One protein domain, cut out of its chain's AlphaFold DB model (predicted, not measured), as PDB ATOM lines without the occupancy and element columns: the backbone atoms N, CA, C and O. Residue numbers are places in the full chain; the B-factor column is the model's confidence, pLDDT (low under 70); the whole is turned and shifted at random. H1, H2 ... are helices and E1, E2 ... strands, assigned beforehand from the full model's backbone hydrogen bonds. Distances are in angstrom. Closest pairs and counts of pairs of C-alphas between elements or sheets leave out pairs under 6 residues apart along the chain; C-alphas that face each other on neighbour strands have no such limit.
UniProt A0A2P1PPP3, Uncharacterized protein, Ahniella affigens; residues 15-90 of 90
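This is residues 15 to 90 of the 90 residues of an uncharacterized protein of Ahniella affigens (UniProt A0A2P1PPP3). A small hairpin of two short strands, E1 and E2, stands between a short helix, H1, near one end of the domain and a longer helix, H2, towards the other. A wide loop, residues 41 to 55, joins the strands, and after H2 a tail without named elements, residues 76 to 90, folds back past that helix. The printed part has 76 residues, with two named helices and two named strands in the order H1, E1, E2, H2; the sheet, E1 - E2, is antiparallel. The class is mixed, helices and strands, with 34 residues, under half, in named elements. The whole is only just compact, close to loose, with a radius of gyration of the C-alphas of 13.7 A and spans of 37 by 27 by 19 A.

Find C-alpha 19 at (-22.910, 30.349, -28.346), where H1 begins; it runs to residue 27, 12.3 A away. E1 takes residues 36 to 40, 12.9 A long, and E2 residues 56 to 60, 13.0 A. H2, residues 61 to 75, runs 21.4 A to C-alpha 75 at (2.498, 37.415, -15.787).

Look first at the hairpin E1 and E2, antiparallel at 139 degrees: N 37 and O 59 are within hydrogen-bond range at 2.9 A, as are N 57 and O 39 at 3.0 A. The closest C-alphas of E1 and H2 are those of Gln 36 and Val 61, 5.0 A apart. Those of H1 and E2 are Leu 25 and Phe 56, 7.6 A apart. H1 and H2 are apart. In both helices every O i to N i+4 pair is within hydrogen-bond range.

The C-alphas of Ala 27 and Asp 77, the two farthest apart, are 38.3 A apart. The printed part has no cut and ends at Glu 90, the chain's last residue. The link E1 to E2 is long, while E2 to H2 is tight. Mean pLDDT of the printed part is 95.3; residue 90 is under 70.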
ATOM      1  N   GLU A  15     -21.576  27.599 -21.115       91.38
ATOM      2  CA  GLU A  15     -20.498  28.278 -20.381       91.38
ATOM      3  C   GLU A  15     -19.160  28.222 -21.141       91.38
ATOM      4  O   GLU A  15     -18.449  29.221 -21.210       91.38
ATOM      5  N   TRP A  16     -18.822  27.079 -21.742       92.12
ATOM      6  CA  TRP A  16     -17.538  26.883 -22.425       92.12
ATOM      7  C   TRP A  16     -17.494  27.468 -23.834       92.12
ATOM      8  O   TRP A  16     -16.487  28.055 -24.227       92.12
ATOM      9  N   PHE A  17     -18.562  27.283 -24.612       92.62
ATOM     10  CA  PHE A  17     -18.579  27.647 -26.032       92.62
ATOM     11  C   PHE A  17     -19.211  29.009 -26.300       92.62
ATOM     12  O   PHE A  17     -19.055  29.537 -27.400       92.62
ATOM     13  N   LEU A  18     -19.905  29.584 -25.311       94.88
ATOM     14  CA  LEU A  18     -20.486  30.924 -25.371       94.88
ATOM     15  C   LEU A  18     -21.295  31.172 -26.665       94.88
ATOM     16  O   LEU A  18     -21.077  32.183 -27.339       94.88
ATOM     17  N   PRO A  19     -22.240  30.287 -27.044       95.25
ATOM     18  CA  PRO A  19     -22.910  30.349 -28.346       95.25
ATOM     19  C   PRO A  19     -23.612  31.693 -28.593       95.25
ATOM     20  O   PRO A  19     -23.508  32.248 -29.682       95.25
ATOM     21  N   ALA A  20     -24.215  32.289 -27.561       95.62
ATOM     22  CA  ALA A  20     -24.848  33.606 -27.660       95.62
ATOM     23  C   ALA A  20     -23.853  34.743 -27.982       95.62
ATOM     24  O   ALA A  20     -24.224  35.738 -28.602       95.62
ATOM     25  N   LEU A  21     -22.588  34.628 -27.562       96.81
ATOM     26  CA  LEU A  21     -21.540  35.573 -27.955       96.81
ATOM     27  C   LEU A  21     -21.124  35.331 -29.408       96.81
ATOM     28  O   LEU A  21     -20.987  36.291 -30.161       96.81
ATOM     29  N   VAL A  22     -20.979  34.068 -29.818       97.25
ATOM     30  CA  VAL A  22     -20.659  33.702 -31.208       97.25
ATOM     31  C   VAL A  22     -21.725  34.220 -32.177       97.25
ATOM     32  O   VAL A  22     -21.383  34.791 -33.210       97.25
ATOM     33  N   GLU A  23     -23.006  34.109 -31.825       97.62
ATOM     34  CA  GLU A  23     -24.110  34.673 -32.610       97.62
ATOM     35  C   GLU A  23     -23.988  36.194 -32.771       97.62
ATOM     36  O   GLU A  23     -24.118  36.710 -33.883       97.62
ATOM     37  N   LYS A  24     -23.670  36.920 -31.689       98.06
ATOM     38  CA  LYS A  24     -23.438  38.374 -31.739       98.06
ATOM     39  C   LYS A  24     -22.246  38.733 -32.627       98.06
ATOM     40  O   LYS A  24     -22.323  39.702 -33.376       98.06
ATOM     41  N   LEU A  25     -21.170  37.950 -32.571       98.31
ATOM     42  CA  LEU A  25     -19.985  38.151 -33.408       98.31
ATOM     43  C   LEU A  25     -20.304  37.935 -34.889       98.31
ATOM     44  O   LEU A  25     -19.956  38.776 -35.716       98.31
ATOM     45  N   HIS A  26     -21.046  36.879 -35.225       98.25
ATOM     46  CA  HIS A  26     -21.509  36.654 -36.596       98.25
ATOM     47  C   HIS A  26     -22.410  37.790 -37.087       98.25
ATOM     48  O   HIS A  26     -22.218  38.276 -38.201       98.25
ATOM     49  N   ALA A  27     -23.346  38.260 -36.256       98.12
ATOM     50  CA  ALA A  27     -24.203  39.398 -36.586       98.12
ATOM     51  C   ALA A  27     -23.406  40.699 -36.810       98.12
ATOM     52  O   ALA A  27     -23.791  41.519 -37.640       98.12
ATOM     53  N   ALA A  28     -22.271  40.863 -36.123       97.56
ATOM     54  CA  ALA A  28     -21.324  41.961 -36.317       97.56
ATOM     55  C   ALA A  28     -20.358  41.754 -37.508       97.56
ATOM     56  O   ALA A  28     -19.448  42.554 -37.711       97.56
ATOM     57  N   GLY A  29     -20.518  40.680 -38.293       98.06
ATOM     58  CA  GLY A  29     -19.655  40.360 -39.437       98.06
ATOM     59  C   GLY A  29     -18.290  39.774 -39.060       98.06
ATOM     60  O   GLY A  29     -17.434  39.581 -39.922       98.06
ATOM     61  N   LYS A  30     -18.071  39.458 -37.783       98.12
ATOM     62  CA  LYS A  30     -16.837  38.866 -37.268       98.12
ATOM     63  C   LYS A  30     -16.922  37.351 -37.394       98.12
ATOM     64  O   LYS A  30     -17.203  36.678 -36.417       98.12
ATOM     65  N   VAL A  31     -16.708  36.809 -38.591       98.12
ATOM     66  CA  VAL A  31     -16.758  35.357 -38.842       98.12
ATOM     67  C   VAL A  31     -15.342  34.842 -39.141       98.12
ATOM     68  O   VAL A  31     -14.748  35.287 -40.123       98.12
ATOM     69  N   PRO A  32     -14.771  33.929 -38.331       97.50
ATOM     70  CA  PRO A  32     -13.451  33.368 -38.585       97.50
ATOM     71  C   PRO A  32     -13.417  32.582 -39.897       97.50
ATOM     72  O   PRO A  32     -14.253  31.710 -40.137       97.50
ATOM     73  N   ALA A  33     -12.416  32.855 -40.730       97.88
ATOM     74  CA  ALA A  33     -12.100  32.014 -41.876       97.88
ATOM     75  C   ALA A  33     -11.340  30.742 -41.454       97.88
ATOM     76  O   ALA A  33     -10.940  30.568 -40.299       97.88
ATOM     77  N   SER A  34     -11.080  29.851 -42.415       97.88
ATOM     78  CA  SER A  34     -10.208  28.694 -42.189       97.88
ATOM     79  C   SER A  34      -8.834  29.141 -41.674       97.88
ATOM     80  O   SER A  34      -8.211  30.042 -42.234       97.88
ATOM     81  N   GLY A  35      -8.363  28.518 -40.590       97.94
ATOM     82  CA  GLY A  35      -7.104  28.883 -39.934       97.94
ATOM     83  C   GLY A  35      -7.184  30.106 -39.013       97.94
ATOM     84  O   GLY A  35      -6.153  30.510 -38.468       97.94
ATOM     85  N   GLN A  36      -8.377  30.672 -38.802       98.50
ATOM     86  CA  GLN A  36      -8.628  31.716 -37.814       98.50
ATOM     87  C   GLN A  36      -9.428  31.198 -36.614       98.50
ATOM     88  O   GLN A  36     -10.112  30.179 -36.674       98.50
ATOM     89  N   CYS A  37      -9.336  31.930 -35.511       97.56
ATOM     90  CA  CYS A  37     -10.141  31.743 -34.311       97.56
ATOM     91  C   CYS A  37     -10.545  33.102 -33.746       97.56
ATOM     92  O   CYS A  37      -9.977  34.129 -34.122       97.56
ATOM     93  N   TYR A  38     -11.500  33.108 -32.824       97.62
ATOM     94  CA  TYR A  38     -11.748  34.292 -32.020       97.62
ATOM     95  C   TYR A  38     -10.673  34.464 -30.950       97.62
ATOM     96  O   TYR A  38     -10.365  33.526 -30.219       97.62
ATOM     97  N   THR A  39     -10.158  35.682 -30.814       95.69
ATOM     98  CA  THR A  39      -9.316  36.089 -29.685       95.69
ATOM     99  C   THR A  39      -9.848  37.362 -29.045       95.69
ATOM    100  O   THR A  39     -10.663  38.075 -29.629       95.69
ATOM    101  N   TYR A  40      -9.313  37.659 -27.867       94.69
ATOM    102  CA  TYR A  40      -9.599  38.850 -27.088       94.69
ATOM    103  C   TYR A  40      -8.691  40.020 -27.492       94.69
ATOM    104  O   TYR A  40      -7.497  39.808 -27.712       94.69
ATOM    105  N   ALA A  41      -9.213  41.247 -27.513       94.62
ATOM    106  CA  ALA A  41      -8.403  42.467 -27.535       94.62
ATOM    107  C   ALA A  41      -7.770  42.727 -26.152       94.62
ATOM    108  O   ALA A  41      -6.624  43.154 -26.053       94.62
ATOM    109  N   VAL A  42      -8.502  42.398 -25.085       95.44
ATOM    110  CA  VAL A  42      -8.077  42.426 -23.684       95.44
ATOM    111  C   VAL A  42      -8.300  41.046 -23.071       95.44
ATOM    112  O   VAL A  42      -9.435  40.569 -22.993       95.44
ATOM    113  N   LEU A  43      -7.216  40.393 -22.639       95.12
ATOM    114  CA  LEU A  43      -7.265  39.029 -22.105       95.12
ATOM    115  C   LEU A  43      -8.137  38.930 -20.839       95.12
ATOM    116  O   LEU A  43      -8.030  39.806 -19.980       95.12
ATOM    117  N   PRO A  44      -8.911  37.840 -20.651       93.81
ATOM    118  CA  PRO A  44      -9.776  37.651 -19.476       93.81
ATOM    119  C   PRO A  44      -9.057  37.608 -18.120       93.81
ATOM    120  O   PRO A  44      -9.703  37.698 -17.084       93.81
ATOM    121  N   VAL A  45      -7.730  37.448 -18.117       94.75
ATOM    122  CA  VAL A  45      -6.899  37.533 -16.903       94.75
ATOM    123  C   VAL A  45      -6.830  38.963 -16.345       94.75
ATOM    124  O   VAL A  45      -6.572  39.150 -15.159       94.75
ATOM    125  N   PHE A  46      -7.078  39.975 -17.181       95.50
ATOM    126  CA  PHE A  46      -7.166  41.374 -16.769       95.50
ATOM    127  C   PHE A  46      -8.601  41.731 -16.373       95.50
ATOM    128  O   PHE A  46      -9.561  41.218 -16.947       95.50
ATOM    129  N   ALA A  47      -8.765  42.645 -15.414       94.25
ATOM    130  CA  ALA A  47     -10.079  43.024 -14.883       94.25
ATOM    131  C   ALA A  47     -11.013  43.618 -15.959       94.25
ATOM    132  O   ALA A  47     -12.242  43.484 -15.894       94.25
ATOM    133  N   GLU A  48     -10.412  44.262 -16.956       94.50
ATOM    134  CA  GLU A  48     -11.037  44.888 -18.113       94.50
ATOM    135  C   GLU A  48     -11.427  43.874 -19.203       94.50
ATOM    136  O   GLU A  48     -12.229  44.200 -20.075       94.50
ATOM    137  N   GLY A  49     -10.900  42.644 -19.163       95.81
ATOM    138  CA  GLY A  49     -11.220  41.591 -20.124       95.81
ATOM    139  C   GLY A  49     -12.653  41.088 -19.948       95.81
ATOM    140  O   GLY A  49     -13.015  40.580 -18.885       95.81
ATOM    141  N   LYS A  50     -13.483  41.223 -20.990       95.94
ATOM    142  CA  LYS A  50     -14.901  40.813 -20.983       95.94
ATOM    143  C   LYS A  50     -15.252  39.894 -22.150       95.94
ATOM    144  O   LYS A  50     -14.671  39.992 -23.230       95.94
ATOM    145  N   PHE A  51     -16.247  39.035 -21.932       95.25
ATOM    146  CA  PHE A  51     -16.874  38.187 -22.953       95.25
ATOM    147  C   PHE A  51     -17.955  38.959 -23.715       95.25
ATOM    148  O   PHE A  51     -19.140  38.634 -23.673       95.25
ATOM    149  N   GLU A  52     -17.531  40.032 -24.374       95.56
ATOM    150  CA  GLU A  52     -18.395  40.963 -25.091       95.56
ATOM    151  C   GLU A  52     -17.907  41.150 -26.527       95.56
ATOM    152  O   GLU A  52     -16.721  41.011 -26.818       95.56
ATOM    153  N   GLU A  53     -18.835  41.480 -27.426       96.25
ATOM    154  CA  GLU A  53     -18.595  41.560 -28.873       96.25
ATOM    155  C   GLU A  53     -17.412  42.480 -29.226       96.25
ATOM    156  O   GLU A  53     -16.553  42.089 -30.017       96.25
ATOM    157  N   TRP A  54     -17.300  43.648 -28.581       96.00
ATOM    158  CA  TRP A  54     -16.216  44.608 -28.826       96.00
ATOM    159  C   TRP A  54     -14.826  44.031 -28.536       96.00
ATOM    160  O   TRP A  54     -13.850  44.405 -29.188       96.00
ATOM    161  N   ASN A  55     -14.732  43.116 -27.569       97.88
ATOM    162  CA  ASN A  55     -13.467  42.569 -27.101       97.88
ATOM    163  C   ASN A  55     -13.011  41.379 -27.949       97.88
ATOM    164  O   ASN A  55     -11.937  40.853 -27.707       97.88
ATOM    165  N   PHE A  56     -13.802  40.931 -28.922       97.88
ATOM    166  CA  PHE A  56     -13.536  39.720 -29.690       97.88
ATOM    167  C   PHE A  56     -13.309  40.037 -31.164       97.88
ATOM    168  O   PHE A  56     -14.071  40.796 -31.761       97.88
ATOM    169  N   ASN A  57     -12.281  39.430 -31.766       97.31
ATOM    170  CA  ASN A  57     -11.993  39.542 -33.199       97.31
ATOM    171  C   ASN A  57     -11.463  38.218 -33.774       97.31
ATOM    172  O   ASN A  57     -10.771  37.481 -33.062       97.31
ATOM    173  N   PRO A  58     -11.758  37.906 -35.050       98.06
ATOM    174  CA  PRO A  58     -11.139  36.788 -35.742       98.06
ATOM    175  C   PRO A  58      -9.671  37.108 -36.051       98.06
ATOM    176  O   PRO A  58      -9.361  38.143 -36.638       98.06
ATOM    177  N   VAL A  59      -8.765  36.210 -35.674       97.81
ATOM    178  CA  VAL A  59      -7.320  36.325 -35.924       97.81
ATOM    179  C   VAL A  59      -6.740  34.983 -36.366       97.81
ATOM    180  O   VAL A  59      -7.331  33.940 -36.059       97.81
ATOM    181  N   PRO A  60      -5.580  34.949 -37.045       98.44
ATOM    182  CA  PRO A  60      -4.867  33.703 -37.304       98.44
ATOM    183  C   PRO A  60      -4.603  32.916 -36.012       98.44
ATOM    184  O   PRO A  60      -4.088  33.455 -35.033       98.44
ATOM    185  N   VAL A  61      -4.891  31.612 -36.017       97.69
ATOM    186  CA  VAL A  61      -4.733  30.738 -34.833       97.69
ATOM    187  C   VAL A  61      -3.305  30.780 -34.277       97.69
ATOM    188  O   VAL A  61      -3.093  30.758 -33.066       97.69
ATOM    189  N   ARG A  62      -2.308  30.879 -35.163       97.12
ATOM    190  CA  ARG A  62      -0.896  30.962 -34.768       97.12
ATOM    191  C   ARG A  62      -0.585  32.229 -33.973       97.12
ATOM    192  O   ARG A  62       0.180  32.145 -33.020       97.12
ATOM    193  N   GLU A  63      -1.173  33.363 -34.353       95.44
ATOM    194  CA  GLU A  63      -0.979  34.641 -33.660       95.44
ATOM    195  C   GLU A  63      -1.654  34.639 -32.291       95.44
ATOM    196  O   GLU A  63      -1.049  35.073 -31.312       95.44
ATOM    197  N   HIS A  64      -2.866  34.076 -32.197       96.56
ATOM    198  CA  HIS A  64      -3.537  33.894 -30.912       96.56
ATOM    199  C   HIS A  64      -2.627  33.149 -29.928       96.56
ATOM    200  O   HIS A  64      -2.324  33.665 -28.854       96.56
ATOM    201  N   PHE A  65      -2.130  31.967 -30.297       96.00
ATOM    202  CA  PHE A  65      -1.294  31.193 -29.384       96.00
ATOM    203  C   PHE A  65       0.063  31.847 -29.111       96.00
ATOM    204  O   PHE A  65       0.505  31.827 -27.967       96.00
ATOM    205  N   SER A  66       0.728  32.446 -30.106       95.38
ATOM    206  CA  SER A  66       2.057  33.033 -29.893       95.38
ATOM    207  C   SER A  66       2.015  34.252 -28.968       95.38
ATOM    208  O   SER A  66       2.819  34.345 -28.038       95.38
ATOM    209  N   VAL A  67       1.061  35.161 -29.183       93.94
ATOM    210  CA  VAL A  67       0.941  36.400 -28.407       93.94
ATOM    211  C   VAL A  67       0.392  36.114 -27.016       93.94
ATOM    212  O   VAL A  67       0.979  36.550 -26.024       93.94
ATOM    213  N   THR A  68      -0.702  35.350 -26.910       95.38
ATOM    214  CA  THR A  68      -1.325  35.102 -25.602       95.38
ATOM    215  C   THR A  68      -0.442  34.246 -24.702       95.38
ATOM    216  O   THR A  68      -0.318  34.565 -23.521       95.38
ATOM    217  N   ALA A  69       0.258  33.237 -25.237       95.31
ATOM    218  CA  ALA A  69       1.178  32.428 -24.439       95.31
ATOM    219  C   ALA A  69       2.348  33.255 -23.890       95.31
ATOM    220  O   ALA A  69       2.738  33.056 -22.741       95.31
ATOM    221  N   LYS A  70       2.890  34.197 -24.676       94.88
ATOM    222  CA  LYS A  70       3.952  35.098 -24.208       94.88
ATOM    223  C   LYS A  70       3.465  35.969 -23.051       94.88
ATOM    224  O   LYS A  70       4.088  35.955 -21.994       94.88
ATOM    225  N   VAL A  71       2.334  36.658 -23.225       94.88
ATOM    226  CA  VAL A  71       1.769  37.529 -22.180       94.88
ATOM    227  C   VAL A  71       1.459  36.730 -20.916       94.88
ATOM    228  O   VAL A  71       1.889  37.117 -19.835       94.88
ATOM    229  N   LEU A  72       0.766  35.595 -21.045       95.75
ATOM    230  CA  LEU A  72       0.399  34.750 -19.906       95.75
ATOM    231  C   LEU A  72       1.626  34.193 -19.179       95.75
ATOM    232  O   LEU A  72       1.612  34.110 -17.956       95.75
ATOM    233  N   LYS A  73       2.700  33.861 -19.904       96.94
ATOM    234  CA  LYS A  73       3.964  33.426 -19.303       96.94
ATOM    235  C   LYS A  73       4.646  34.547 -18.519       96.94
ATOM    236  O   LYS A  73       5.154  34.289 -17.436       96.94
ATOM    237  N   GLU A  74       4.671  35.769 -19.048       96.19
ATOM    238  CA  GLU A  74       5.312  36.917 -18.389       96.19
ATOM    239  C   GLU A  74       4.599  37.338 -17.094       96.19
ATOM    240  O   GLU A  74       5.239  37.886 -16.198       96.19
ATOM    241  N   ILE A  75       3.297  37.060 -16.970       96.31
ATOM    242  CA  ILE A  75       2.498  37.415 -15.787       96.31
ATOM    243  C   ILE A  75       2.192  36.232 -14.856       96.31
ATOM    244  O   ILE A  75       1.520  36.435 -13.848       96.31
ATOM    245  N   ALA A  76       2.645  35.017 -15.180       96.81
ATOM    246  CA  ALA A  76       2.215  33.780 -14.515       96.81
ATOM    247  C   ALA A  76       2.461  33.770 -12.997       96.81
ATOM    248  O   ALA A  76       1.649  33.230 -12.248       96.81
ATOM    249  N   ASP A  77       3.555  34.393 -12.556       97.31
ATOM    250  CA  ASP A  77       3.984  34.410 -11.152       97.31
ATOM    251  C   ASP A  77       3.561  35.688 -10.406       97.31
ATOM    252  O   ASP A  77       3.926  35.894  -9.245       97.31
ATOM    253  N   LEU A  78       2.814  36.583 -11.061       97.25
ATOM    254  CA  LEU A  78       2.343  37.802 -10.418       97.25
ATOM    255  C   LEU A  78       1.186  37.496  -9.458       97.25
ATOM    256  O   LEU A  78       0.290  36.717  -9.786       97.25
ATOM    257  N   PRO A  79       1.150  38.136  -8.277       96.81
ATOM    258  CA  PRO A  79       0.029  37.974  -7.369       96.81
ATOM    259  C   PRO A  79      -1.241  38.594  -7.961       96.81
ATOM    260  O   PRO A  79      -1.198  39.580  -8.703       96.81
ATOM    261  N   ASN A  80      -2.396  38.068  -7.555       94.94
ATOM    262  CA  ASN A  80      -3.686  38.665  -7.890       94.94
ATOM    263  C   ASN A  80      -3.718  40.151  -7.502       94.94
ATOM    264  O   ASN A  80      -3.314  40.534  -6.404       94.94
ATOM    265  N   GLY A  81      -4.219  40.990  -8.409       95.56
ATOM    266  CA  GLY A  81      -4.260  42.444  -8.225       95.56
ATOM    267  C   GLY A  81      -2.969  43.178  -8.602       95.56
ATOM    268  O   GLY A  81      -2.937  44.408  -8.515       95.56
ATOM    269  N   ALA A  82      -1.923  42.473  -9.052       96.81
ATOM    270  CA  ALA A  82      -0.762  43.110  -9.660       96.81
ATOM    271  C   ALA A  82      -1.176  43.981 -10.858       96.81
ATOM    272  O   ALA A  82      -2.025  43.609 -11.667       96.81
ATOM    273  N   ARG A  83      -0.552  45.156 -10.978       95.44
ATOM    274  CA  ARG A  83      -0.728  46.044 -12.131       95.44
ATOM    275  C   ARG A  83       0.406  45.807 -13.109       95.44
ATOM    276  O   ARG A  83       1.570  45.894 -12.728       95.44
ATOM    277  N   VAL A  84       0.060  45.568 -14.366       93.06
ATOM    278  CA  VAL A  84       1.029  45.386 -15.447       93.06
ATOM    279  C   VAL A  84       0.885  46.493 -16.481       93.06
ATOM    280  O   VAL A  84      -0.187  47.071 -16.653       93.06
ATOM    281  N   ARG A  85       1.978  46.793 -17.182       93.12
ATOM    282  CA  ARG A  85       1.981  47.643 -18.373       93.12
ATOM    283  C   ARG A  85       2.508  46.804 -19.526       93.12
ATOM    284  O   ARG A  85       3.651  46.365 -19.473       93.12
ATOM    285  N   LEU A  86       1.680  46.595 -20.542       89.19
ATOM    286  CA  LEU A  86       2.089  45.905 -21.759       89.19
ATOM    287  C   LEU A  86       2.769  46.901 -22.700       89.19
ATOM    288  O   LEU A  86       2.239  47.984 -22.949       89.19
ATOM    289  N   SER A  87       3.922  46.508 -23.225       90.88
ATOM    290  CA  SER A  87       4.654  47.249 -24.249       90.88
ATOM    291  C   SER A  87       4.867  46.326 -25.440       90.88
ATOM    292  O   SER A  87       5.340  45.201 -25.274       90.88
ATOM    293  N   VAL A  88       4.531  46.798 -26.638       87.56
ATOM    294  CA  VAL A  88       4.906  46.115 -27.878       87.56
ATOM    295  C   VAL A  88       6.338  46.526 -28.196       87.56
ATOM    296  O   VAL A  88       6.638  47.716 -28.253       87.56
ATOM    297  N   VAL A  89       7.217  45.542 -28.336       84.12
ATOM    298  CA  VAL A  89       8.626  45.735 -28.693       84.12
ATOM    299  C   VAL A  89       8.873  45.049 -30.032       84.12
ATOM    300  O   VAL A  89       8.361  43.946 -30.239       84.12
ATOM    301  N   GLU A  90       9.578  45.738 -30.928       65.00
ATOM    302  CA  GLU A  90       9.993  45.232 -32.247       65.00
ATOM    303  C   GLU A  90      11.109  44.184 -32.139       65.00
ATOM    304  O   GLU A  90      11.984  44.330 -31.251       65.00
TER     305      GLU A  90